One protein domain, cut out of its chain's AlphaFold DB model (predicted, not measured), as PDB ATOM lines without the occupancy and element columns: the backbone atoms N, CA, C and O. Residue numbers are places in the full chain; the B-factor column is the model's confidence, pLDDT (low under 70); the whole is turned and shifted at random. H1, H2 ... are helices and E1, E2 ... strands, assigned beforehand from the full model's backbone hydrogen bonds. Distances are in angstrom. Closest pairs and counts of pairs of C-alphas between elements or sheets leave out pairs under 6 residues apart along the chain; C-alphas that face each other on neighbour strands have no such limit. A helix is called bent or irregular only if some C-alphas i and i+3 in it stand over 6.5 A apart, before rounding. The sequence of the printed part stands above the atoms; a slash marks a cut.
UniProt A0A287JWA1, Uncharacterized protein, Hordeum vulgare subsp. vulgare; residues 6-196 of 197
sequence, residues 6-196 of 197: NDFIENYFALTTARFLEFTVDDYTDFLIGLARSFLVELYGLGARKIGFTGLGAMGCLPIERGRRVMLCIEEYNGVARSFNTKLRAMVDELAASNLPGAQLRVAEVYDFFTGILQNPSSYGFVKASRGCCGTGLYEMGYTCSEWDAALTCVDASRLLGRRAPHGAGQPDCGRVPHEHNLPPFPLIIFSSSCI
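Overview. This is residues 6 to 196 of the 197 residues of an uncharacterized protein of Hordeum vulgare subsp. vulgare (UniProt A0A287JWA1). Two long helices, H3 and H5, run side by side at one end, with a small two-strand sheet, E1 and E2, along their last parts and the short helices H1 and H2 near the start of H3. The other end is a loose group of short pieces, H4, H6, H7, E3 and H8, joined by loops, and from it a long tail without named elements, residues 153 to 196, loops away and folds back, with residues 179 to 185 sticking out. The printed part has 191 residues with eight named helices and three named strands, in the order H1 H2 H3 E1 H4 H5 E2 H6 H7 E3 H8. The class is mostly helix, and the sheet, in the order E1, E2, is parallel. The whole is compact, with a radius of gyration of the C-alphas of 18.4 A and spans of 52 by 46 by 30 A.

Along the chain. H1 covers residues 6 to 13, beginning at C-alpha 6 (130.525, 201.085, 131.900), and H2 residues 19 to 22. H1 is neither bent nor irregular, but only just: C-alphas 10 and 13 are 6.2 A apart. H3, residues 25 to 45, measures 30.4 A from first to last C-alpha. E1 follows at residues 50 to 54, 13.5 A long, and H4 at residues 63 to 68. H5, residues 75 to 98, is the longest helix at 35.1 A and begins at C-alpha 75 (139.777, 195.283, 144.640). E2 covers residues 104 to 108, 13.0 A, H6 residues 111 to 119, 12.3 A, and H7 residues 121 to 124. E3 covers residues 128 to 132. H8, residues 147 to 152, ends at C-alpha 152 (151.315, 201.942, 118.782) and is irregular, with C-alphas 148 and 151 8.0 A apart.

Arrangement. H1 and H2 touch only at the corner, where the closest C-alphas, those of Tyr 12 and Arg 19, are 5.1 A apart. H2 and H3 meet only through their link. H1 and H3 are near each other, with 10 pairs of C-alphas within 10 A. H3 and H5 touch, closest at the C-alphas of Thr 29 and Phe 84, 6.1 A apart; they run the same way at a shallow tilt of 34 degrees, only just short of steep. E1 and E2 are parallel neighbours at 17 degrees, with N 53 and O 106 at 2.8 A and N 106 and O 51 at 3.1 A, both within hydrogen-bond range. E1, H4 H5, E2 form a strand-helix-strand unit, two parallel neighbour strands with helices between them along the chain, and its crossover is right-handed. The closest C-alphas of H5 and E2 are those of Ala 96 and Leu 105, 6.4 A apart; those of H3 and E1 are Leu 40 and Ile 51, 7.6 A apart. H5 and H6 are close but not clearly touching, with the C-alphas of Arg 82 and Tyr 111 closest at 7.8 A. H6 and H7 are also close but not clearly touching, at 6.3 A between the C-alphas of Ile 117 and Tyr 124. E3 pairs with no named strand; its closest C-alpha pair with H6 is Ala 129 and Leu 118, 5.2 A, and with H4 Gly 132 and Pro 63, 7.2 A. H8 touches no helix and is apart from E3. Every O i to N i+4 pair is within hydrogen-bond range in H3, H4, H5 and H6; H1 has 3 of 4, H8 has 0 of 2 but 2 of 3 O i to N i+3 pairs, and H2 and H7 are too short for an O i to N i+4 pair.

Size, cuts and confidence. The two C-alphas farthest apart, those of Ser 98 and Ala 151, are 54.4 A apart, while the first and last printed C-alphas, of Asn 6 and Ile 196, are 10.9 A apart. The printed part has no cut. The link from E3 to H8, 14 residues, is long. The mean pLDDT of the printed part is 73.7, and residue 126 and residues 128 to 196 are under 70.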
ATOM      1  N   ASN A   6     130.526 199.636 132.122       88.50
ATOM      2  CA  ASN A   6     130.525 201.085 131.900       88.50
ATOM      3  C   ASN A   6     129.652 201.821 132.921       88.50
ATOM      4  O   ASN A   6     130.005 202.920 133.334       88.50
ATOM      5  N   ASP A   7     128.562 201.205 133.378       92.12
ATOM      6  CA  ASP A   7     127.691 201.782 134.404       92.12
ATOM      7  C   ASP A   7     128.458 202.035 135.711       92.12
ATOM      8  O   ASP A   7     128.385 203.117 136.290       92.12
ATOM      9  N   PHE A   8     129.277 201.079 136.149       93.31
ATOM     10  CA  PHE A   8     130.116 201.253 137.328       93.31
ATOM     11  C   PHE A   8     131.320 202.153 137.056       93.31
ATOM     12  O   PHE A   8     131.531 203.105 137.798       93.31
ATOM     13  N   ILE A   9     132.120 201.879 136.023       89.38
ATOM     14  CA  ILE A   9     133.385 202.604 135.819       89.38
ATOM     15  C   ILE A   9     133.136 204.042 135.373       89.38
ATOM     16  O   ILE A   9     133.637 204.968 136.006       89.38
ATOM     17  N   GLU A  10     132.352 204.240 134.316       85.69
ATOM     18  CA  GLU A  10     132.200 205.550 133.680       85.69
ATOM     19  C   GLU A  10     131.135 206.401 134.367       85.69
ATOM     20  O   GLU A  10     131.335 207.602 134.538       85.69
ATOM     21  N   ASN A  11     130.021 205.801 134.797       86.56
ATOM     22  CA  ASN A  11     128.919 206.578 135.365       86.56
ATOM     23  C   ASN A  11     129.044 206.722 136.887       86.56
ATOM     24  O   ASN A  11     128.928 207.836 137.401       86.56
ATOM     25  N   TYR A  12     129.298 205.631 137.610       90.75
ATOM     26  CA  TYR A  12     129.341 205.652 139.074       90.75
ATOM     27  C   TYR A  12     130.693 206.135 139.628       90.75
ATOM     28  O   TYR A  12     130.739 207.116 140.371       90.75
ATOM     29  N   PHE A  13     131.802 205.487 139.254       89.50
ATOM     30  CA  PHE A  13     133.122 205.724 139.847       89.50
ATOM     31  C   PHE A  13     133.905 206.880 139.218       89.50
ATOM     32  O   PHE A  13     134.625 207.571 139.937       89.50
ATOM     33  N   ALA A  14     133.770 207.146 137.914       81.75
ATOM     34  CA  ALA A  14     134.486 208.246 137.256       81.75
ATOM     35  C   ALA A  14     133.931 209.647 137.597       81.75
ATOM     36  O   ALA A  14     134.392 210.639 137.038       81.75
ATOM     37  N   LEU A  15     132.962 209.739 138.519       76.81
ATOM     38  CA  LEU A  15     132.331 210.966 139.027       76.81
ATOM     39  C   LEU A  15     131.658 211.850 137.956       76.81
ATOM     40  O   LEU A  15     131.200 212.947 138.268       76.81
ATOM     41  N   THR A  16     131.561 211.381 136.710       76.00
ATOM     42  CA  THR A  16     131.082 212.165 135.559       76.00
ATOM     43  C   THR A  16     129.580 212.437 135.609       76.00
ATOM     44  O   THR A  16     129.133 213.499 135.186       76.00
ATOM     45  N   THR A  17     128.800 211.494 136.146       84.50
ATOM     46  CA  THR A  17     127.328 211.567 136.177       84.50
ATOM     47  C   THR A  17     126.754 211.776 137.577       84.50
ATOM     48  O   THR A  17     125.541 211.751 137.744       84.50
ATOM     49  N   ALA A  18     127.608 211.964 138.591       86.00
ATOM     50  CA  ALA A  18     127.211 212.149 139.990       86.00
ATOM     51  C   ALA A  18     126.350 211.022 140.605       86.00
ATOM     52  O   ALA A  18     125.795 211.200 141.686       86.00
ATOM     53  N   ARG A  19     126.286 209.832 139.986       88.31
ATOM     54  CA  ARG A  19     125.492 208.688 140.486       88.31
ATOM     55  C   ARG A  19     125.851 208.261 141.905       88.31
ATOM     56  O   ARG A  19     124.974 207.842 142.650       88.31
ATOM     57  N   PHE A  20     127.109 208.435 142.296       89.19
ATOM     58  CA  PHE A  20     127.594 208.189 143.655       89.19
ATOM     59  C   PHE A  20     126.974 209.113 144.726       89.19
ATOM     60  O   PHE A  20     127.113 208.833 145.913       89.19
ATOM     61  N   LEU A  21     126.328 210.224 144.340       92.06
ATOM     62  CA  LEU A  21     125.561 211.089 145.250       92.06
ATOM     63  C   LEU A  21     124.108 210.628 145.413       92.06
ATOM     64  O   LEU A  21     123.469 210.967 146.405       92.06
ATOM     65  N   GLU A  22     123.581 209.903 144.429       93.06
ATOM     66  CA  GLU A  22     122.187 209.446 144.396       93.06
ATOM     67  C   GLU A  22     122.025 208.048 144.995       93.06
ATOM     68  O   GLU A  22     120.985 207.739 145.573       93.06
ATOM     69  N   PHE A  23     123.049 207.206 144.854       94.12
ATOM     70  CA  PHE A  23     123.005 205.798 145.216       94.12
ATOM     71  C   PHE A  23     124.214 205.416 146.055       94.12
ATOM     72  O   PHE A  23     125.327 205.884 145.809       94.12
ATOM     73  N   THR A  24     124.019 204.481 146.986       96.38
ATOM     74  CA  THR A  24     125.134 203.640 147.419       96.38
ATOM     75  C   THR A  24     125.492 202.647 146.309       96.38
ATOM     76  O   THR A  24     124.721 202.416 145.376       96.38
ATOM     77  N   VAL A  25     126.660 202.011 146.412       96.19
ATOM     78  CA  VAL A  25     127.087 201.008 145.424       96.19
ATOM     79  C   VAL A  25     126.088 199.851 145.349       96.19
ATOM     80  O   VAL A  25     125.814 199.346 144.259       96.19
ATOM     81  N   ASP A  26     125.534 199.437 146.491       97.06
ATOM     82  CA  ASP A  26     124.574 198.335 146.538       97.06
ATOM     83  C   ASP A  26     123.226 198.737 145.927       97.06
ATOM     84  O   ASP A  26     122.711 198.003 145.083       97.06
ATOM     85  N   ASP A  27     122.734 199.946 146.232       97.56
ATOM     86  CA  ASP A  27     121.501 200.477 145.633       97.56
ATOM     87  C   ASP A  27     121.636 200.629 144.113       97.56
ATOM     88  O   ASP A  27     120.718 200.302 143.361       97.56
ATOM     89  N   TYR A  28     122.794 201.095 143.635       96.69
ATOM     90  CA  TYR A  28     123.052 201.212 142.202       96.69
ATOM     91  C   TYR A  28     123.138 199.837 141.530       96.69
ATOM     92  O   TYR A  28     122.641 199.648 140.419       96.69
ATOM     93  N   THR A  29     123.711 198.849 142.221       97.94
ATOM     94  CA  THR A  29     123.723 197.454 141.765       97.94
ATOM     95  C   THR A  29     122.292 196.933 141.618       97.94
ATOM     96  O   THR A  29     121.952 196.397 140.564       97.94
ATOM     97  N   ASP A  30     121.433 197.138 142.617       98.06
ATOM     98  CA  ASP A  30     120.026 196.720 142.568       98.06
ATOM     99  C   ASP A  30     119.239 197.445 141.479       98.06
ATOM    100  O   ASP A  30     118.454 196.821 140.761       98.06
ATOM    101  N   PHE A  31     119.503 198.737 141.287       97.31
ATOM    102  CA  PHE A  31     118.934 199.516 140.196       97.31
ATOM    103  C   PHE A  31     119.264 198.901 138.824       97.31
ATOM    104  O   PHE A  31     118.360 198.666 138.017       97.31
ATOM    105  N   LEU A  32     120.533 198.558 138.567       97.81
ATOM    106  CA  LEU A  32     120.951 197.916 137.314       97.81
ATOM    107  C   LEU A  32     120.340 196.516 137.136       97.81
ATOM    108  O   LEU A  32     119.940 196.157 136.027       97.81
ATOM    109  N   ILE A  33     120.221 195.732 138.212       98.38
ATOM    110  CA  ILE A  33     119.548 194.422 138.182       98.38
ATOM    111  C   ILE A  33     118.056 194.573 137.859       98.38
ATOM    112  O   ILE A  33     117.519 193.793 137.067       98.38
ATOM    113  N   GLY A  34     117.397 195.597 138.402       98.00
ATOM    114  CA  GLY A  34     116.018 195.947 138.070       98.00
ATOM    115  C   GLY A  34     115.843 196.283 136.587       98.00
ATOM    116  O   GLY A  34     114.948 195.743 135.937       98.00
ATOM    117  N   LEU A  35     116.737 197.099 136.018       97.69
ATOM    118  CA  LEU A  35     116.733 197.407 134.583       97.69
ATOM    119  C   LEU A  35     116.947 196.152 133.724       97.69
ATOM    120  O   LEU A  35     116.209 195.922 132.765       97.69
ATOM    121  N   ALA A  36     117.915 195.309 134.092       97.50
ATOM    122  CA  ALA A  36     118.195 194.048 133.410       97.50
ATOM    123  C   ALA A  36     116.977 193.110 133.408       97.50
ATOM    124  O   ALA A  36     116.662 192.498 132.384       97.50
ATOM    125  N   ARG A  37     116.275 193.024 134.542       97.19
ATOM    126  CA  ARG A  37     115.045 192.245 134.703       97.19
ATOM    127  C   ARG A  37     113.933 192.749 133.791       97.19
ATOM    128  O   ARG A  37     113.360 191.950 133.052       97.19
ATOM    129  N   SER A  38     113.644 194.049 133.826       97.19
ATOM    130  CA  SER A  38     112.600 194.656 132.993       97.19
ATOM    131  C   SER A  38     112.870 194.416 131.511       97.19
ATOM    132  O   SER A  38     112.002 193.913 130.802       97.19
ATOM    133  N   PHE A  39     114.110 194.641 131.069       96.62
ATOM    134  CA  PHE A  39     114.502 194.415 129.681       96.62
ATOM    135  C   PHE A  39     114.355 192.947 129.252       96.62
ATOM    136  O   PHE A  39     113.893 192.658 128.148       96.62
ATOM    137  N   LEU A  40     114.701 191.994 130.125       95.38
ATOM    138  CA  LEU A  40     114.495 190.566 129.864       95.38
ATOM    139  C   LEU A  40     113.007 190.256 129.653       95.38
ATOM    140  O   LEU A  40     112.645 189.603 128.670       95.38
ATOM    141  N   VAL A  41     112.146 190.727 130.557       95.62
ATOM    142  CA  VAL A  41     110.695 190.497 130.496       95.62
ATOM    143  C   VAL A  41     110.095 191.101 129.225       95.62
ATOM    144  O   VAL A  41     109.296 190.440 128.559       95.62
ATOM    145  N   GLU A  42     110.519 192.302 128.835       96.62
ATOM    146  CA  GLU A  42     110.103 192.939 127.582       96.62
ATOM    147  C   GLU A  42     110.514 192.111 126.357       96.62
ATOM    148  O   GLU A  42     109.669 191.792 125.517       96.62
ATOM    149  N   LEU A  43     111.778 191.676 126.279       96.31
ATOM    150  CA  LEU A  43     112.252 190.812 125.192       96.31
ATOM    151  C   LEU A  43     111.453 189.510 125.109       96.31
ATOM    152  O   LEU A  43     111.103 189.055 124.017       96.31
ATOM    153  N   TYR A  44     111.145 188.902 126.253       96.00
ATOM    154  CA  TYR A  44     110.303 187.714 126.296       96.00
ATOM    155  C   TYR A  44     108.879 187.998 125.792       96.00
ATOM    156  O   TYR A  44     108.335 187.190 125.027       96.00
ATOM    157  N   GLY A  45     108.297 189.142 126.165       96.38
ATOM    158  CA  GLY A  45     106.998 189.616 125.677       96.38
ATOM    159  C   GLY A  45     106.965 189.810 124.159       96.38
ATOM    160  O   GLY A  45     105.962 189.495 123.522       96.38
ATOM    161  N   LEU A  46     108.093 190.208 123.564       97.44
ATOM    162  CA  LEU A  46     108.291 190.298 122.111       97.44
ATOM    163  C   LEU A  46     108.538 188.938 121.427       97.44
ATOM    164  O   LEU A  46     108.720 188.879 120.213       97.44
ATOM    165  N   GLY A  47     108.543 187.836 122.179       96.62
ATOM    166  CA  GLY A  47     108.690 186.481 121.646       96.62
ATOM    167  C   GLY A  47     110.092 185.883 121.775       96.62
ATOM    168  O   GLY A  47     110.302 184.748 121.344       96.62
ATOM    169  N   ALA A  48     111.055 186.569 122.400       96.06
ATOM    170  CA  ALA A  48     112.368 185.979 122.649       96.06
ATOM    171  C   ALA A  48     112.250 184.777 123.605       96.06
ATOM    172  O   ALA A  48     111.571 184.826 124.633       96.06
ATOM    173  N   ARG A  49     112.912 183.667 123.264       95.50
ATOM    174  CA  ARG A  49     112.919 182.432 124.079       95.50
ATOM    175  C   ARG A  49     114.312 181.925 124.417       95.50
ATOM    176  O   ARG A  49     114.431 180.999 125.203       95.50
ATOM    177  N   LYS A  50     115.366 182.513 123.857       96.25
ATOM    178  CA  LYS A  50     116.758 182.208 124.204       96.25
ATOM    179  C   LYS A  50     117.437 183.520 124.551       96.25
ATOM    180  O   LYS A  50     117.642 184.343 123.664       96.25
ATOM    181  N   ILE A  51     117.723 183.733 125.829       95.06
ATOM    182  CA  ILE A  51     118.258 185.002 126.322       95.06
ATOM    183  C   ILE A  51     119.476 184.704 127.192       95.06
ATOM    184  O   ILE A  51     119.400 183.964 128.171       95.06
ATOM    185  N   GLY A  52     120.612 185.274 126.804       94.25
ATOM    186  CA  GLY A  52     121.865 185.164 127.539       94.25
ATOM    187  C   GLY A  52     122.244 186.491 128.181       94.25
ATOM    188  O   GLY A  52     122.187 187.535 127.524       94.25
ATOM    189  N   PHE A  53     122.683 186.445 129.428       95.06
ATOM    190  CA  PHE A  53     123.407 187.519 130.091       95.06
ATOM    191  C   PHE A  53     124.891 187.202 130.127       95.06
ATOM    192  O   PHE A  53     125.279 186.038 130.151       95.06
ATOM    193  N   THR A  54     125.720 188.236 130.156       93.81
ATOM    194  CA  THR A  54     127.120 188.091 130.555       93.81
ATOM    195  C   THR A  54     127.300 188.758 131.906       93.81
ATOM    196  O   THR A  54     126.865 189.894 132.081       93.81
ATOM    197  N   GLY A  55     127.911 188.043 132.849       92.75
ATOM    198  CA  GLY A  55     128.396 188.650 134.079       92.75
ATOM    199  C   GLY A  55     129.552 189.614 133.810       92.75
ATOM    200  O   GLY A  55     130.121 189.677 132.720       92.75
ATOM    201  N   LEU A  56     129.924 190.359 134.835       95.50
ATOM    202  CA  LEU A  56     131.072 191.244 134.833       95.50
ATOM    203  C   LEU A  56     132.368 190.452 134.990       95.50
ATOM    204  O   LEU A  56     132.478 189.547 135.821       95.50
ATOM    205  N   GLY A  57     133.368 190.833 134.197       92.62
ATOM    206  CA  GLY A  57     134.752 190.426 134.412       92.62
ATOM    207  C   GLY A  57     135.373 191.133 135.621       92.62
ATOM    208  O   GLY A  57     134.738 191.964 136.272       92.62
ATOM    209  N   ALA A  58     136.646 190.846 135.897       90.69
ATOM    210  CA  ALA A  58     137.434 191.562 136.904       90.69
ATOM    211  C   ALA A  58     137.718 193.007 136.460       90.69
ATOM    212  O   ALA A  58     138.809 193.341 135.998       90.69
ATOM    213  N   MET A  59     136.702 193.864 136.557       91.38
ATOM    214  CA  MET A  59     136.718 195.210 135.993       91.38
ATOM    215  C   MET A  59     137.756 196.124 136.661       91.38
ATOM    216  O   MET A  59     138.351 196.966 135.997       91.38
ATOM    217  N   GLY A  60     138.088 195.881 137.934       89.38
ATOM    218  CA  GLY A  60     139.192 196.565 138.613       89.38
ATOM    219  C   GLY A  60     140.573 196.203 138.063       89.38
ATOM    220  O   GLY A  60     141.553 196.871 138.383       89.38
ATOM    221  N   CYS A  61     140.675 195.152 137.248       85.81
ATOM    222  CA  CYS A  61     141.898 194.747 136.565       85.81
ATOM    223  C   CYS A  61     141.972 195.227 135.108       85.81
ATOM    224  O   CYS A  61     142.924 194.865 134.407       85.81
ATOM    225  N   LEU A  62     141.005 196.022 134.637       80.75
ATOM    226  CA  LEU A  62     141.078 196.610 133.302       80.75
ATOM    227  C   LEU A  62     142.318 197.509 133.180       80.75
ATOM    228  O   LEU A  62     142.713 198.135 134.167       80.75
ATOM    229  N   PRO A  63     142.944 197.599 131.989       73.44
ATOM    230  CA  PRO A  63     144.156 198.395 131.800       73.44
ATOM    231  C   PRO A  63     144.020 199.843 132.281       73.44
ATOM    232  O   PRO A  63     144.911 200.330 132.969       73.44
ATOM    233  N   ILE A  64     142.885 200.493 131.997       74.25
ATOM    234  CA  ILE A  64     142.595 201.858 132.457       74.25
ATOM    235  C   ILE A  64     142.655 201.977 133.988       74.25
ATOM    236  O   ILE A  64     143.338 202.856 134.511       74.25
ATOM    237  N   GLU A  65     142.026 201.050 134.709       79.75
ATOM    238  CA  GLU A  65     141.967 201.072 136.172       79.75
ATOM    239  C   GLU A  65     143.312 200.725 136.807       79.75
ATOM    240  O   GLU A  65     143.766 201.372 137.752       79.75
ATOM    241  N   ARG A  66     144.023 199.755 136.232       75.88
ATOM    242  CA  ARG A  66     145.375 199.399 136.673       75.88
ATOM    243  C   ARG A  66     146.369 200.528 136.441       75.88
ATOM    244  O   ARG A  66     147.226 200.755 137.294       75.88
ATOM    245  N   GLY A  67     146.245 201.261 135.336       71.00
ATOM    246  CA  GLY A  67     147.060 202.440 135.057       71.00
ATOM    247  C   GLY A  67     146.927 203.516 136.141       71.00
ATOM    248  O   GLY A  67     147.924 204.131 136.512       71.00
ATOM    249  N   ARG A  68     145.733 203.672 136.735       74.69
ATOM    250  CA  ARG A  68     145.476 204.602 137.854       74.69
ATOM    251  C   ARG A  68     146.099 204.158 139.179       74.69
ATOM    252  O   ARG A  68     146.324 204.992 140.053       74.69
ATOM    253  N   ARG A  69     146.397 202.864 139.341       73.62
ATOM    254  CA  ARG A  69     146.875 202.268 140.601       73.62
ATOM    255  C   ARG A  69     148.212 201.537 140.456       73.62
ATOM    256  O   ARG A  69     148.374 200.431 140.962       73.62
ATOM    257  N   VAL A  70     149.182 202.140 139.764       78.19
ATOM    258  CA  VAL A  70     150.556 201.601 139.624       78.19
ATOM    259  C   VAL A  70     150.551 200.128 139.171       78.19
ATOM    260  O   VAL A  70     151.262 199.274 139.692       78.19
ATOM    261  N   MET A  71     149.700 199.814 138.194       73.94
ATOM    262  CA  MET A  71     149.500 198.486 137.609       73.94
ATOM    263  C   MET A  71     148.861 197.425 138.523       73.94
ATOM    264  O   MET A  71     148.839 196.250 138.140       73.94
ATOM    265  N   LEU A  72     148.289 197.801 139.668       84.06
ATOM    266  CA  LEU A  72     147.531 196.909 140.554       84.06
ATOM    267  C   LEU A  72     146.033 196.954 140.255       84.06
ATOM    268  O   LEU A  72     145.504 197.988 139.863       84.06
ATOM    269  N   CYS A  73     145.336 195.837 140.480       87.06
ATOM    270  CA  CYS A  73     143.881 195.831 140.383       87.06
ATOM    271  C   CYS A  73     143.236 196.655 141.509       87.06
ATOM    272  O   CYS A  73     143.765 196.766 142.624       87.06
ATOM    273  N   ILE A  74     142.062 197.214 141.230       92.06
ATOM    274  CA  ILE A  74     141.216 197.884 142.220       92.06
ATOM    275  C   ILE A  74     140.250 196.852 142.811       92.06
ATOM    276  O   ILE A  74     139.251 196.486 142.195       92.06
ATOM    277  N   GLU A  75     140.563 196.357 144.013       93.56
ATOM    278  CA  GLU A  75     139.777 195.283 144.640       93.56
ATOM    279  C   GLU A  75     138.353 195.691 145.011       93.56
ATOM    280  O   GLU A  75     137.458 194.851 144.980       93.56
ATOM    281  N   GLU A  76     138.118 196.973 145.287       94.00
ATOM    282  CA  GLU A  76     136.767 197.501 145.481       94.00
ATOM    283  C   GLU A  76     135.889 197.204 144.257       94.00
ATOM    284  O   GLU A  76     134.828 196.600 144.384       94.00
ATOM    285  N   TYR A  77     136.380 197.506 143.052       94.81
ATOM    286  CA  TYR A  77     135.625 197.307 141.812       94.81
ATOM    287  C   TYR A  77     135.435 195.818 141.518       94.81
ATOM    288  O   TYR A  77     134.373 195.382 141.081       94.81
ATOM    289  N   ASN A  78     136.447 195.003 141.812       95.75
ATOM    290  CA  ASN A  78     136.337 193.551 141.717       95.75
ATOM    291  C   ASN A  78     135.301 192.981 142.704       95.75
ATOM    292  O   ASN A  78     134.602 192.029 142.361       95.75
ATOM    293  N   GLY A  79     135.179 193.561 143.900       97.50
ATOM    294  CA  GLY A  79     134.136 193.233 144.870       97.50
ATOM    295  C   GLY A  79     132.739 193.528 144.334       97.50
ATOM    296  O   GLY A  79     131.872 192.654 144.385       97.50
ATOM    297  N   VAL A  80     132.550 194.705 143.732       97.88
ATOM    298  CA  VAL A  80     131.288 195.089 143.081       97.88
ATOM    299  C   VAL A  80     130.935 194.141 141.940       97.88
ATOM    300  O   VAL A  80     129.805 193.668 141.877       97.88
ATOM    301  N   ALA A  81     131.902 193.779 141.092       97.50
ATOM    302  CA  ALA A  81     131.673 192.840 139.995       97.50
ATOM    303  C   ALA A  81     131.161 191.476 140.491       97.50
ATOM    304  O   ALA A  81     130.201 190.937 139.942       97.50
ATOM    305  N   ARG A  82     131.748 190.934 141.568       97.94
ATOM    306  CA  ARG A  82     131.296 189.666 142.171       97.94
ATOM    307  C   ARG A  82     129.900 189.780 142.793       97.94
ATOM    308  O   ARG A  82     129.089 188.868 142.623       97.94
ATOM    309  N   SER A  83     129.610 190.890 143.475       98.12
ATOM    310  CA  SER A  83     128.278 191.156 144.039       98.12
ATOM    311  C   SER A  83     127.217 191.235 142.937       98.12
ATOM    312  O   SER A  83     126.222 190.509 142.974       98.12
ATOM    313  N   PHE A  84     127.484 192.018 141.889       98.44
ATOM    314  CA  PHE A  84     126.604 192.156 140.734       98.44
ATOM    315  C   PHE A  84     126.338 190.807 140.051       98.44
ATOM    316  O   PHE A  84     125.183 190.474 139.804       98.44
ATOM    317  N   ASN A  85     127.372 189.993 139.807       98.19
ATOM    318  CA  ASN A  85     127.207 188.668 139.190       98.19
ATOM    319  C   ASN A  85     126.319 187.749 140.032       98.19
ATOM    320  O   ASN A  85     125.459 187.055 139.491       98.19
ATOM    321  N   THR A  86     126.481 187.792 141.356       98.31
ATOM    322  CA  THR A  86     125.648 187.028 142.293       98.31
ATOM    323  C   THR A  86     124.181 187.449 142.188       98.31
ATOM    324  O   THR A  86     123.308 186.597 142.020       98.31
ATOM    325  N   LYS A  87     123.900 188.760 142.218       98.44
ATOM    326  CA  LYS A  87     122.534 189.295 142.093       98.44
ATOM    327  C   LYS A  87     121.930 189.028 140.705       98.44
ATOM    328  O   LYS A  87     120.762 188.660 140.605       98.44
ATOM    329  N   LEU A  88     122.726 189.130 139.640       98.25
ATOM    330  CA  LEU A  88     122.312 188.838 138.264       98.25
ATOM    331  C   LEU A  88     121.895 187.382 138.098       98.25
ATOM    332  O   LEU A  88     120.840 187.101 137.528       98.25
ATOM    333  N   ARG A  89     122.706 186.460 138.617       97.88
ATOM    334  CA  ARG A  89     122.397 185.035 138.602       97.88
ATOM    335  C   ARG A  89     121.119 184.738 139.373       97.88
ATOM    336  O   ARG A  89     120.245 184.077 138.828       97.88
ATOM    337  N   ALA A  90     120.985 185.280 140.582       97.62
ATOM    338  CA  ALA A  90     119.782 185.104 141.389       97.62
ATOM    339  C   ALA A  90     118.521 185.587 140.651       97.62
ATOM    340  O   ALA A  90     117.528 184.868 140.601       97.62
ATOM    341  N   MET A  91     118.582 186.760 140.011       97.19
ATOM    342  CA  MET A  91     117.479 187.300 139.212       97.19
ATOM    343  C   MET A  91     117.125 186.396 138.020       97.19
ATOM    344  O   MET A  91     115.947 186.131 137.773       97.19
ATOM    345  N   VAL A  92     118.127 185.892 137.292       96.69
ATOM    346  CA  VAL A  92     117.905 184.985 136.155       96.69
ATOM    347  C   VAL A  92     117.317 183.648 136.608       96.69
ATOM    348  O   VAL A  92     116.378 183.162 135.975       96.69
ATOM    349  N   ASP A  93     117.831 183.074 137.694       95.31
ATOM    350  CA  ASP A  93     117.352 181.810 138.258       95.31
ATOM    351  C   ASP A  93     115.901 181.943 138.751       95.31
ATOM    352  O   ASP A  93     115.067 181.080 138.475       95.31
ATOM    353  N   GLU A  94     115.561 183.064 139.392       95.31
ATOM    354  CA  GLU A  94     114.193 183.379 139.815       95.31
ATOM    355  C   GLU A  94     113.228 183.457 138.618       95.31
ATOM    356  O   GLU A  94     112.150 182.854 138.630       95.31
ATOM    357  N   LEU A  95     113.616 184.163 137.550       94.31
ATOM    358  CA  LEU A  95     112.785 184.292 136.353       94.31
ATOM    359  C   LEU A  95     112.623 182.969 135.600       94.31
ATOM    360  O   LEU A  95     111.542 182.696 135.070       94.31
ATOM    361  N   ALA A  96     113.678 182.153 135.565       92.00
ATOM    362  CA  ALA A  96     113.655 180.831 134.954       92.00
ATOM    363  C   ALA A  96     112.730 179.864 135.707       92.00
ATOM    364  O   ALA A  96     112.083 179.033 135.069       92.00
ATOM    365  N   ALA A  97     112.655 179.971 137.037       89.12
ATOM    366  CA  ALA A  97     111.854 179.078 137.869       89.12
ATOM    367  C   ALA A  97     110.343 179.325 137.747       89.12
ATOM    368  O   ALA A  97     109.575 178.364 137.717       89.12
ATOM    369  N   SER A  98     109.914 180.590 137.676       77.88
ATOM    370  CA  SER A  98     108.508 180.915 137.967       77.88
ATOM    371  C   SER A  98     107.836 181.852 136.967       77.88
ATOM    372  O   SER A  98     106.608 181.904 136.929       77.88
ATOM    373  N   ASN A  99     108.597 182.587 136.150       77.12
ATOM    374  CA  ASN A  99     108.046 183.779 135.496       77.12
ATOM    375  C   ASN A  99     108.047 183.720 133.963       77.12
ATOM    376  O   ASN A  99     107.369 184.539 133.350       77.12
ATOM    377  N   LEU A 100     108.779 182.791 133.328       90.56
ATOM    378  CA  LEU A 100     108.973 182.784 131.866       90.56
ATOM    379  C   LEU A 100     108.972 181.360 131.267       90.56
ATOM    380  O   LEU A 100     110.022 180.840 130.873       90.56
ATOM    381  N   PRO A 101     107.802 180.700 131.174       89.88
ATOM    382  CA  PRO A 101     107.708 179.329 130.678       89.88
ATOM    383  C   PRO A 101     108.230 179.191 129.240       89.88
ATOM    384  O   PRO A 101     107.915 179.976 128.348       89.88
ATOM    385  N   GLY A 102     109.041 178.158 128.999       90.06
ATOM    386  CA  GLY A 102     109.638 177.898 127.685       90.06
ATOM    387  C   GLY A 102     110.799 178.827 127.307       90.06
ATOM    388  O   GLY A 102     111.350 178.680 126.214       90.06
ATOM    389  N   ALA A 103     111.204 179.755 128.181       94.50
ATOM    390  CA  ALA A 103     112.431 180.520 128.002       94.50
ATOM    391  C   ALA A 103     113.666 179.704 128.422       94.50
ATOM    392  O   ALA A 103     113.679 179.004 129.430       94.50
ATOM    393  N   GLN A 104     114.742 179.836 127.654       94.75
ATOM    394  CA  GLN A 104     116.076 179.358 127.979       94.75
ATOM    395  C   GLN A 104     116.914 180.565 128.384       94.75
ATOM    396  O   GLN A 104     117.350 181.344 127.532       94.75
ATOM    397  N   LEU A 105     117.116 180.715 129.691       94.81
ATOM    398  CA  LEU A 105     117.917 181.789 130.264       94.81
ATOM    399  C   LEU A 105     119.282 181.249 130.685       94.81
ATOM    400  O   LEU A 105     119.374 180.152 131.245       94.81
ATOM    401  N   ARG A 106     120.352 181.987 130.386       93.44
ATOM    402  CA  ARG A 106     121.726 181.616 130.754       93.44
ATOM    403  C   ARG A 106     122.519 182.844 131.177       93.44
ATOM    404  O   ARG A 106     122.345 183.913 130.598       93.44
ATOM    405  N   VAL A 107     123.426 182.659 132.129       94.00
ATOM    406  CA  VAL A 107     124.442 183.651 132.498       94.00
ATOM    407  C   VAL A 107     125.807 183.093 132.110       94.00
ATOM    408  O   VAL A 107     126.152 181.976 132.492       94.00
ATOM    409  N   ALA A 108     126.561 183.844 131.315       92.44
ATOM    410  CA  ALA A 108     127.957 183.564 131.028       92.44
ATOM    411  C   ALA A 108     128.820 184.147 132.154       92.44
ATOM    412  O   ALA A 108     128.931 185.366 132.298       92.44
ATOM    413  N   GLU A 109     129.417 183.262 132.949       88.19
ATOM    414  CA  GLU A 109     130.328 183.613 134.038       88.19
ATOM    415  C   GLU A 109     131.730 183.834 133.465       88.19
ATOM    416  O   GLU A 109     132.443 182.887 133.135       88.19
ATOM    417  N   VAL A 110     132.120 185.096 133.298       89.31
ATOM    418  CA  VAL A 110     133.401 185.455 132.661       89.31
ATOM    419  C   VAL A 110     134.468 185.908 133.656       89.31
ATOM    420  O   VAL A 110     135.630 186.053 133.281       89.31
ATOM    421  N   TYR A 111     134.099 186.121 134.923       91.06
ATOM    422  CA  TYR A 111     134.998 186.647 135.953       91.06
ATOM    423  C   TYR A 111     136.251 185.781 136.118       91.06
ATOM    424  O   TYR A 111     137.361 186.261 135.887       91.06
ATOM    425  N   ASP A 112     136.064 184.497 136.431       87.62
ATOM    426  CA  ASP A 112     137.165 183.561 136.689       87.62
ATOM    427  C   ASP A 112     137.991 183.260 135.438       87.62
ATOM    428  O   ASP A 112     139.200 183.046 135.504       87.62
ATOM    429  N   PHE A 113     137.353 183.294 134.267       85.06
ATOM    430  CA  PHE A 113     138.054 183.158 132.998       85.06
ATOM    431  C   PHE A 113     139.058 184.302 132.796       85.06
ATOM    432  O   PHE A 113     140.229 184.063 132.495       85.06
ATOM    433  N   PHE A 114     138.632 185.550 133.011       81.69
ATOM    434  CA  PHE A 114     139.513 186.706 132.851       81.69
ATOM    435  C   PHE A 114     140.580 186.798 133.946       81.69
ATOM    436  O   PHE A 114     141.725 187.135 133.640       81.69
ATOM    437  N   THR A 115     140.255 186.477 135.201       85.19
ATOM    438  CA  THR A 115     141.271 186.424 136.266       85.19
ATOM    439  C   THR A 115     142.287 185.313 136.011       85.19
ATOM    440  O   THR A 115     143.481 185.549 136.197       85.19
ATOM    441  N   GLY A 116     141.858 184.161 135.492       82.81
ATOM    442  CA  GLY A 116     142.738 183.070 135.071       82.81
ATOM    443  C   GLY A 116     143.741 183.503 134.001       82.81
ATOM    444  O   GLY A 116     144.937 183.256 134.150       82.81
ATOM    445  N   ILE A 117     143.295 184.237 132.975       80.56
ATOM    446  CA  ILE A 117     144.200 184.800 131.957       80.56
ATOM    447  C   ILE A 117     145.184 185.802 132.578       80.56
ATOM    448  O   ILE A 117     146.360 185.820 132.216       80.56
ATOM    449  N   LEU A 118     144.729 186.651 133.503       79.75
ATOM    450  CA  LEU A 118     145.590 187.637 134.163       79.75
ATOM    451  C   LEU A 118     146.669 186.981 135.036       79.75
ATOM    452  O   LEU A 118     147.795 187.476 135.078       79.75
ATOM    453  N   GLN A 119     146.326 185.887 135.719       86.06
ATOM    454  CA  GLN A 119     147.213 185.161 136.630       86.06
ATOM    455  C   GLN A 119     148.169 184.221 135.894       86.06
ATOM    456  O   GLN A 119     149.346 184.146 136.243       86.06
ATOM    457  N   ASN A 120     147.681 183.518 134.872       83.94
ATOM    458  CA  ASN A 120     148.466 182.573 134.093       83.94
ATOM    459  C   ASN A 120     148.200 182.737 132.589       83.94
ATOM    460  O   ASN A 120     147.591 181.869 131.971       83.94
ATOM    461  N   PRO A 121     148.686 183.817 131.955       77.81
ATOM    462  CA  PRO A 121     148.451 184.051 130.529       77.81
ATOM    463  C   PRO A 121     148.922 182.881 129.656       77.81
ATOM    464  O   PRO A 121     148.265 182.542 128.671       77.81
ATOM    465  N   SER A 122     150.013 182.217 130.055       81.44
ATOM    466  CA  SER A 122     150.631 181.143 129.279       81.44
ATOM    467  C   SER A 122     149.739 179.912 129.102       81.44
ATOM    468  O   SER A 122     149.731 179.334 128.016       81.44
ATOM    469  N   SER A 123     148.917 179.549 130.097       81.56
ATOM    470  CA  SER A 123     147.979 178.421 129.965       81.56
ATOM    471  C   SER A 123     146.841 178.695 128.986       81.56
ATOM    472  O   SER A 123     146.174 177.764 128.550       81.56
ATOM    473  N   TYR A 124     146.631 179.963 128.634       75.31
ATOM    474  CA  TYR A 124     145.638 180.408 127.660       75.31
ATOM    475  C   TYR A 124     146.280 180.827 126.325       75.31
ATOM    476  O   TYR A 124     145.603 181.390 125.473       75.31
ATOM    477  N   GLY A 125     147.582 180.568 126.133       75.62
ATOM    478  CA  GLY A 125     148.311 180.906 124.906       75.62
ATOM    479  C   GLY A 125     148.783 182.361 124.813       75.62
ATOM    480  O   GLY A 125     149.316 182.764 123.780       75.62
ATOM    481  N   PHE A 126     148.639 183.152 125.879       69.81
ATOM    482  CA  PHE A 126     149.104 184.537 125.923       69.81
ATOM    483  C   PHE A 126     150.511 184.640 126.517       69.81
ATOM    484  O   PHE A 126     150.866 183.964 127.482       69.81
ATOM    485  N   VAL A 127     151.314 185.556 125.979       72.31
ATOM    486  CA  VAL A 127     152.651 185.863 126.510       72.31
ATOM    487  C   VAL A 127     152.549 186.856 127.667       72.31
ATOM    488  O   VAL A 127     153.290 186.759 128.643       72.31
ATOM    489  N   LYS A 128     151.627 187.824 127.580       67.94
ATOM    490  CA  LYS A 128     151.435 188.839 128.621       67.94
ATOM    491  C   LYS A 128     149.990 189.332 128.662       67.94
ATOM    492  O   LYS A 128     149.455 189.785 127.657       67.94
ATOM    493  N   ALA A 129     149.397 189.300 129.853       69.75
ATOM    494  CA  ALA A 129     148.039 189.783 130.108       69.75
ATOM    495  C   ALA A 129     147.975 191.225 130.640       69.75
ATOM    496  O   ALA A 129     146.912 191.831 130.703       69.75
ATOM    497  N   SER A 130     149.115 191.781 131.052       63.94
ATOM    498  CA  SER A 130     149.204 193.107 131.673       63.94
ATOM    499  C   SER A 130     149.446 194.250 130.690       63.94
ATOM    500  O   SER A 130     149.641 195.379 131.132       63.94
ATOM    501  N   ARG A 131     149.475 193.969 129.383       63.97
ATOM    502  CA  ARG A 131     149.696 194.971 128.339       63.97
ATOM    503  C   ARG A 131     148.687 194.774 127.213       63.97
ATOM    504  O   ARG A 131     148.591 193.670 126.681       63.97
ATOM    505  N   GLY A 132     147.971 195.845 126.875       64.12
ATOM    506  CA  GLY A 132     147.109 195.890 125.696       64.12
ATOM    507  C   GLY A 132     147.920 195.793 124.401       64.12
ATOM    508  O   GLY A 132     149.076 196.218 124.372       64.12
ATOM    509  N   CYS A 133     147.330 195.246 123.335       65.12
ATOM    510  CA  CYS A 133     147.961 195.263 122.009       65.12
ATOM    511  C   CYS A 133     147.980 196.665 121.380       65.12
ATOM    512  O   CYS A 133     148.890 196.969 120.618       65.12
ATOM    513  N   CYS A 134     146.994 197.507 121.690       62.53
ATOM    514  CA  CYS A 134     146.871 198.845 121.118       62.53
ATOM    515  C   CYS A 134     147.234 199.911 122.151       62.53
ATOM    516  O   CYS A 134     146.884 199.781 123.327       62.53
ATOM    517  N   GLY A 135     147.934 200.942 121.686       63.91
ATOM    518  CA  GLY A 135     148.390 202.072 122.477       63.91
ATOM    519  C   GLY A 135     149.714 201.835 123.207       63.91
ATOM    520  O   GLY A 135     150.519 200.963 122.881       63.91
ATOM    521  N   THR A 136     149.964 202.634 124.239       60.16
ATOM    522  CA  THR A 136     151.143 202.496 125.114       60.16
ATOM    523  C   THR A 136     151.177 201.135 125.827       60.16
ATOM    524  O   THR A 136     152.250 200.594 126.143       60.16
ATOM    525  N   GLY A 137     149.992 200.554 126.037       56.16
ATOM    526  CA  GLY A 137     149.757 199.314 126.759       56.16
ATOM    527  C   GLY A 137     149.608 199.510 128.270       56.16
ATOM    528  O   GLY A 137     149.701 198.523 129.001       56.16
ATOM    529  N   LEU A 138     149.405 200.752 128.729       52.28
ATOM    530  CA  LEU A 138     149.302 201.134 130.145       52.28
ATOM    531  C   LEU A 138     148.015 201.910 130.477       52.28
ATOM    532  O   LEU A 138     147.487 201.736 131.570       52.28
ATOM    533  N   TYR A 139     147.513 202.753 129.565       51.25
ATOM    534  CA  TYR A 139     146.344 203.611 129.802       51.25
ATOM    535  C   TYR A 139     145.612 203.873 128.482       51.25
ATOM    536  O   TYR A 139     146.038 204.713 127.699       51.25
ATOM    537  N   GLU A 140     144.538 203.137 128.195       55.94
ATOM    538  CA  GLU A 140     143.977 203.104 126.837       55.94
ATOM    539  C   GLU A 140     142.484 203.433 126.822       55.94
ATOM    540  O   GLU A 140     141.631 202.554 126.747       55.94
ATOM    541  N   MET A 141     142.186 204.733 126.895       48.88
ATOM    542  CA  MET A 141     140.930 205.312 126.388       48.88
ATOM    543  C   MET A 141     141.154 206.196 125.149       48.88
ATOM    544  O   MET A 141     140.188 206.685 124.577       48.88
ATOM    545  N   GLY A 142     142.414 206.434 124.753       45.53
ATOM    546  CA  GLY A 142     142.772 207.425 123.728       45.53
ATOM    547  C   GLY A 142     143.223 206.842 122.387       45.53
ATOM    548  O   GLY A 142     142.843 207.371 121.348       45.53
ATOM    549  N   TYR A 143     144.001 205.755 122.393       50.78
ATOM    550  CA  TYR A 143     144.530 205.152 121.169       50.78
ATOM    551  C   TYR A 143     143.637 203.994 120.749       50.78
ATOM    552  O   TYR A 143     143.590 202.935 121.382       50.78
ATOM    553  N   THR A 144     142.871 204.217 119.692       54.38
ATOM    554  CA  THR A 144     142.031 203.165 119.124       54.38
ATOM    555  C   THR A 144     142.920 202.233 118.303       54.38
ATOM    556  O   THR A 144     143.934 202.662 117.768       54.38
ATOM    557  N   CYS A 145     142.580 200.946 118.187       58.59
ATOM    558  CA  CYS A 145     143.246 200.046 117.235       58.59
ATOM    559  C   CYS A 145     142.884 200.461 115.789       58.59
ATOM    560  O   CYS A 145     142.114 199.773 115.108       58.59
ATOM    561  N   SER A 146     143.329 201.643 115.368       61.28
ATOM    562  CA  SER A 146     143.070 202.268 114.077       61.28
ATOM    563  C   SER A 146     144.362 202.370 113.279       61.28
ATOM    564  O   SER A 146     145.457 202.336 113.839       61.28
ATOM    565  N   GLU A 147     144.241 202.509 111.961       60.94
ATOM    566  CA  GLU A 147     145.404 202.647 111.076       60.94
ATOM    567  C   GLU A 147     146.254 203.884 111.408       60.94
ATOM    568  O   GLU A 147     147.466 203.875 111.204       60.94
ATOM    569  N   TRP A 148     145.641 204.915 111.996       57.22
ATOM    570  CA  TRP A 148     146.313 206.139 112.436       57.22
ATOM    571  C   TRP A 148     147.252 205.912 113.630       57.22
ATOM    572  O   TRP A 148     148.227 206.641 113.789       57.22
ATOM    573  N   ASP A 149     147.010 204.853 114.407       59.59
ATOM    574  CA  ASP A 149     147.779 204.460 115.592       59.59
ATOM    575  C   ASP A 149     148.602 203.178 115.341       59.59
ATOM    576  O   ASP A 149     148.991 202.469 116.276       59.59
ATOM    577  N   ALA A 150     148.893 202.853 114.073       61.56
ATOM    578  CA  ALA A 150     149.600 201.627 113.690       61.56
ATOM    579  C   ALA A 150     150.976 201.488 114.368       61.56
ATOM    580  O   ALA A 150     151.381 200.383 114.721       61.56
ATOM    581  N   ALA A 151     151.667 202.605 114.622       63.38
ATOM    582  CA  ALA A 151     152.945 202.619 115.339       63.38
ATOM    583  C   ALA A 151     152.828 202.204 116.821       63.38
ATOM    584  O   ALA A 151     153.814 201.784 117.425       63.38
ATOM    585  N   LEU A 152     151.633 202.317 117.404       63.41
ATOM    586  CA  LEU A 152     151.315 201.942 118.782       63.41
ATOM    587  C   LEU A 152     150.512 200.635 118.852       63.41
ATOM    588  O   LEU A 152     150.024 200.264 119.915       63.41
ATOM    589  N   THR A 153     150.369 199.921 117.736       67.94
ATOM    590  CA  THR A 153     149.681 198.631 117.677       67.94
ATOM    591  C   THR A 153     150.702 197.500 117.606       67.94
ATOM    592  O   THR A 153     151.697 197.565 116.885       67.94
ATOM    593  N   CYS A 154     150.487 196.447 118.387       61.16
ATOM    594  CA  CYS A 154     151.386 195.308 118.441       61.16
ATOM    595  C   CYS A 154     151.373 194.502 117.127       61.16
ATOM    596  O   CYS A 154     150.347 194.384 116.463       61.16
ATOM    597  N   VAL A 155     152.517 193.903 116.771       67.62
ATOM    598  CA  VAL A 155     152.666 193.118 115.527       67.62
ATOM    599  C   VAL A 155     151.864 191.808 115.563       67.62
ATOM    600  O   VAL A 155     151.375 191.358 114.532       67.62
ATOM    601  N   ASP A 156     151.706 191.199 116.743       63.62
ATOM    602  CA  ASP A 156     150.948 189.955 116.930       63.62
ATOM    603  C   ASP A 156     149.960 190.080 118.099       63.62
ATOM    604  O   ASP A 156     150.304 189.881 119.269       63.62
ATOM    605  N   ALA A 157     148.707 190.389 117.760       61.56
ATOM    606  CA  ALA A 157     147.600 190.494 118.709       61.56
ATOM    607  C   ALA A 157     147.184 189.144 119.316       61.56
ATOM    608  O   ALA A 157     146.452 189.123 120.300       61.56
ATOM    609  N   SER A 158     147.648 188.014 118.771       58.62
ATOM    610  CA  SER A 158     147.315 186.672 119.279       58.62
ATOM    611  C   SER A 158     148.048 186.352 120.581       58.62
ATOM    612  O   SER A 158     147.668 185.435 121.301       58.62
ATOM    613  N   ARG A 159     149.106 187.109 120.891       59.78
ATOM    614  CA  ARG A 159     149.975 186.893 122.055       59.78
ATOM    615  C   ARG A 159     149.667 187.819 123.232       59.78
ATOM    616  O   ARG A 159     150.254 187.632 124.301       59.78
ATOM    617  N   LEU A 160     148.783 188.801 123.050       56.53
ATOM    618  CA  LEU A 160     148.436 189.835 124.029       56.53
ATOM    619  C   LEU A 160     146.914 189.968 124.180       56.53
ATOM    620  O   LEU A 160     146.149 189.628 123.283       56.53
ATOM    621  N   LEU A 161     146.467 190.492 125.321       54.09
ATOM    622  CA  LEU A 161     145.057 190.814 125.551       54.09
ATOM    623  C   LEU A 161     144.677 192.133 124.849       54.09
ATOM    624  O   LEU A 161     145.402 193.120 124.948       54.09
ATOM    625  N   GLY A 162     143.527 192.160 124.163       51.66
ATOM    626  CA  GLY A 162     143.005 193.334 123.439       51.66
ATOM    627  C   GLY A 162     143.039 193.151 121.919       51.66
ATOM    628  O   GLY A 162     144.015 193.502 121.264       51.66
ATOM    629  N   ARG A 163     141.971 192.577 121.354       45.97
ATOM    630  CA  ARG A 163     141.879 192.234 119.929       45.97
ATOM    631  C   ARG A 163     141.134 193.314 119.136       45.97
ATOM    632  O   ARG A 163     139.972 193.594 119.425       45.97
ATOM    633  N   ARG A 164     141.749 193.770 118.042       36.69
ATOM    634  CA  ARG A 164     141.087 193.988 116.745       36.69
ATOM    635  C   ARG A 164     141.931 193.261 115.690       36.69
ATOM    636  O   ARG A 164     143.151 193.382 115.701       36.69
ATOM    637  N   ALA A 165     141.305 192.427 114.860       32.28
ATOM    638  CA  ALA A 165     141.998 191.727 113.775       32.28
ATOM    639  C   ALA A 165     142.268 192.703 112.610       32.28
ATOM    640  O   ALA A 165     141.396 193.531 112.335       32.28
ATOM    641  N   PRO A 166     143.420 192.621 111.919       31.70
ATOM    642  CA  PRO A 166     143.666 193.417 110.723       31.70
ATOM    643  C   PRO A 166     142.790 192.933 109.560       31.70
ATOM    644  O   PRO A 166     142.588 191.730 109.369       31.70
ATOM    645  N   HIS A 167     142.276 193.882 108.776       35.00
ATOM    646  CA  HIS A 167     141.566 193.616 107.528       35.00
ATOM    647  C   HIS A 167     142.448 192.772 106.593       35.00
ATOM    648  O   HIS A 167     143.506 193.220 106.163       35.00
ATOM    649  N   GLY A 168     142.025 191.539 106.297       30.39
ATOM    650  CA  GLY A 168     142.682 190.665 105.313       30.39
ATOM    651  C   GLY A 168     142.899 189.218 105.761       30.39
ATOM    652  O   GLY A 168     142.970 188.332 104.914       30.39
ATOM    653  N   ALA A 169     142.914 188.937 107.066       33.97
ATOM    654  CA  ALA A 169     142.685 187.583 107.570       33.97
ATOM    655  C   ALA A 169     141.178 187.436 107.789       33.97
ATOM    656  O   ALA A 169     140.592 188.293 108.445       33.97
ATOM    657  N   GLY A 170     140.559 186.414 107.185       27.39
ATOM    658  CA  GLY A 170     139.110 186.193 107.164       27.39
ATOM    659  C   GLY A 170     138.401 186.717 108.411       27.39
ATOM    660  O   GLY A 170     138.730 186.330 109.531       27.39
ATOM    661  N   GLN A 171     137.474 187.644 108.172       25.78
ATOM    662  CA  GLN A 171     136.572 188.242 109.144       25.78
ATOM    663  C   GLN A 171     136.240 187.236 110.257       25.78
ATOM    664  O   GLN A 171     135.749 186.148 109.935       25.78
ATOM    665  N   PRO A 172     136.488 187.537 111.546       32.47
ATOM    666  CA  PRO A 172     135.845 186.777 112.593       32.47
ATOM    667  C   PRO A 172     134.368 187.127 112.473       32.47
ATOM    668  O   PRO A 172     133.917 188.181 112.910       32.47
ATOM    669  N   ASP A 173     133.658 186.266 111.755       26.34
ATOM    670  CA  ASP A 173     132.212 186.184 111.729       26.34
ATOM    671  C   ASP A 173     131.774 186.212 113.198       26.34
ATOM    672  O   ASP A 173     132.039 185.262 113.947       26.34
ATOM    673  N   CYS A 174     131.210 187.341 113.640       27.88
ATOM    674  CA  CYS A 174     130.524 187.479 114.920       27.88
ATOM    675  C   CYS A 174     129.325 186.520 114.889       27.88
ATOM    676  O   CYS A 174     128.195 186.929 114.644       27.88
ATOM    677  N   GLY A 175     129.589 185.220 115.026       25.42
ATOM    678  CA  GLY A 175     128.623 184.181 114.687       25.42
ATOM    679  C   GLY A 175     129.174 182.785 114.380       25.42
ATOM    680  O   GLY A 175     128.382 181.847 114.427       25.42
ATOM    681  N   ARG A 176     130.479 182.568 114.126       24.05
ATOM    682  CA  ARG A 176     131.001 181.192 113.940       24.05
ATOM    683  C   ARG A 176     131.728 180.638 115.154       24.05
ATOM    684  O   ARG A 176     132.844 181.031 115.476       24.05
ATOM    685  N   VAL A 177     131.084 179.639 115.753       26.59
ATOM    686  CA  VAL A 177     131.679 178.644 116.649       26.59
ATOM    687  C   VAL A 177     132.814 177.929 115.897       26.59
ATOM    688  O   VAL A 177     132.542 177.323 114.856       26.59
ATOM    689  N   PRO A 178     134.072 177.966 116.369       25.58
ATOM    690  CA  PRO A 178     135.111 177.100 115.832       25.58
ATOM    691  C   PRO A 178     134.764 175.654 116.195       25.58
ATOM    692  O   PRO A 178     134.641 175.312 117.371       25.58
ATOM    693  N   HIS A 179     134.590 174.802 115.188       26.05
ATOM    694  CA  HIS A 179     134.609 173.356 115.374       26.05
ATOM    695  C   HIS A 179     136.052 172.934 115.686       26.05
ATOM    696  O   HIS A 179     136.796 172.564 114.785       26.05
ATOM    697  N   GLU A 180     136.460 172.993 116.953       28.48
ATOM    698  CA  GLU A 180     137.656 172.296 117.430       28.48
ATOM    699  C   GLU A 180     137.351 171.534 118.720       28.48
ATOM    700  O   GLU A 180     136.789 172.043 119.687       28.48
ATOM    701  N   HIS A 181     137.687 170.251 118.677       29.80
ATOM    702  CA  HIS A 181     137.095 169.162 119.444       29.80
ATOM    703  C   HIS A 181     137.463 169.081 120.941       29.80
ATOM    704  O   HIS A 181     137.271 168.017 121.513       29.80
ATOM    705  N   ASN A 182     137.964 170.134 121.603       28.42
ATOM    706  CA  ASN A 182     138.475 170.004 122.984       28.42
ATOM    707  C   ASN A 182     138.357 171.244 123.908       28.42
ATOM    708  O   ASN A 182     139.094 171.345 124.886       28.42
ATOM    709  N   LEU A 183     137.427 172.176 123.667       29.50
ATOM    710  CA  LEU A 183     137.125 173.261 124.623       29.50
ATOM    711  C   LEU A 183     135.860 172.946 125.456       29.50
ATOM    712  O   LEU A 183     134.916 172.362 124.917       29.50
ATOM    713  N   PRO A 184     135.804 173.319 126.755       26.39
ATOM    714  CA  PRO A 184     134.593 173.182 127.568       26.39
ATOM    715  C   PRO A 184     133.425 173.976 126.943       26.39
ATOM    716  O   PRO A 184     133.660 174.942 126.218       26.39
ATOM    717  N   PRO A 185     132.158 173.599 127.200       25.56
ATOM    718  CA  PRO A 185     131.014 173.856 126.312       25.56
ATOM    719  C   PRO A 185     130.469 175.299 126.308       25.56
ATOM    720  O   PRO A 185     129.318 175.517 125.934       25.56
ATOM    721  N   PHE A 186     131.258 176.301 126.698       27.17
ATOM    722  CA  PHE A 186     130.835 177.700 126.688       27.17
ATOM    723  C   PHE A 186     131.521 178.461 125.544       27.17
ATOM    724  O   PHE A 186     132.750 178.551 125.527       27.17
ATOM    725  N   PRO A 187     130.763 179.009 124.573       27.28
ATOM    726  CA  PRO A 187     131.344 179.789 123.488       27.28
ATOM    727  C   PRO A 187     132.023 181.038 124.064       27.28
ATOM    728  O   PRO A 187     131.404 181.790 124.817       27.28
ATOM    729  N   LEU A 188     133.295 181.253 123.709       29.75
ATOM    730  CA  LEU A 188     134.051 182.462 124.037       29.75
ATOM    731  C   LEU A 188     133.320 183.700 123.486       29.75
ATOM    732  O   LEU A 188     133.430 184.022 122.304       29.75
ATOM    733  N   ILE A 189     132.604 184.422 124.347       28.34
ATOM    734  CA  ILE A 189     132.151 185.786 124.064       28.34
ATOM    735  C   ILE A 189     133.304 186.714 124.456       28.34
ATOM    736  O   ILE A 189     133.531 186.992 125.632       28.34
ATOM    737  N   ILE A 190     134.090 187.142 123.465       32.25
ATOM    738  CA  ILE A 190     135.206 188.076 123.661       32.25
ATOM    739  C   ILE A 190     134.639 189.498 123.725       32.25
ATOM    740  O   ILE A 190     134.250 190.066 122.706       32.25
ATOM    741  N   PHE A 191     134.625 190.084 124.922       30.94
ATOM    742  CA  PHE A 191     134.317 191.497 125.136       30.94
ATOM    743  C   PHE A 191     135.521 192.357 124.747       30.94
ATOM    744  O   PHE A 191     136.405 192.631 125.554       30.94
ATOM    745  N   SER A 192     135.566 192.766 123.481       29.41
ATOM    746  CA  SER A 192     136.272 193.983 123.096       29.41
ATOM    747  C   SER A 192     135.276 195.135 123.183       29.41
ATOM    748  O   SER A 192     134.202 195.055 122.587       29.41
ATOM    749  N   SER A 193     135.630 196.226 123.864       31.27
ATOM    750  CA  SER A 193     134.872 197.487 123.810       31.27
ATOM    751  C   SER A 193     134.716 198.007 122.369       31.27
ATOM    752  O   SER A 193     133.861 198.839 122.102       31.27
ATOM    753  N   SER A 194     135.489 197.474 121.413       30.22
ATOM    754  CA  SER A 194     135.352 197.725 119.973       30.22
ATOM    755  C   SER A 194     134.245 196.915 119.270       30.22
ATOM    756  O   SER A 194     134.173 196.962 118.047       30.22
ATOM    757  N   CYS A 195     133.428 196.146 119.999       25.44
ATOM    758  CA  CYS A 195     132.193 195.511 119.502       25.44
ATOM    759  C   CYS A 195     130.917 196.118 120.118       25.44
ATOM    760  O   CYS A 195     129.837 195.554 119.960       25.44
ATOM    761  N   ILE A 196     131.039 197.241 120.835       26.17
ATOM    762  CA  ILE A 196     129.915 198.003 121.415       26.17
ATOM    763  C   ILE A 196     129.648 199.307 120.622       26.17
ATOM    764  O   ILE A 196     128.734 200.058 120.950       26.17
TER     765      ILE A 196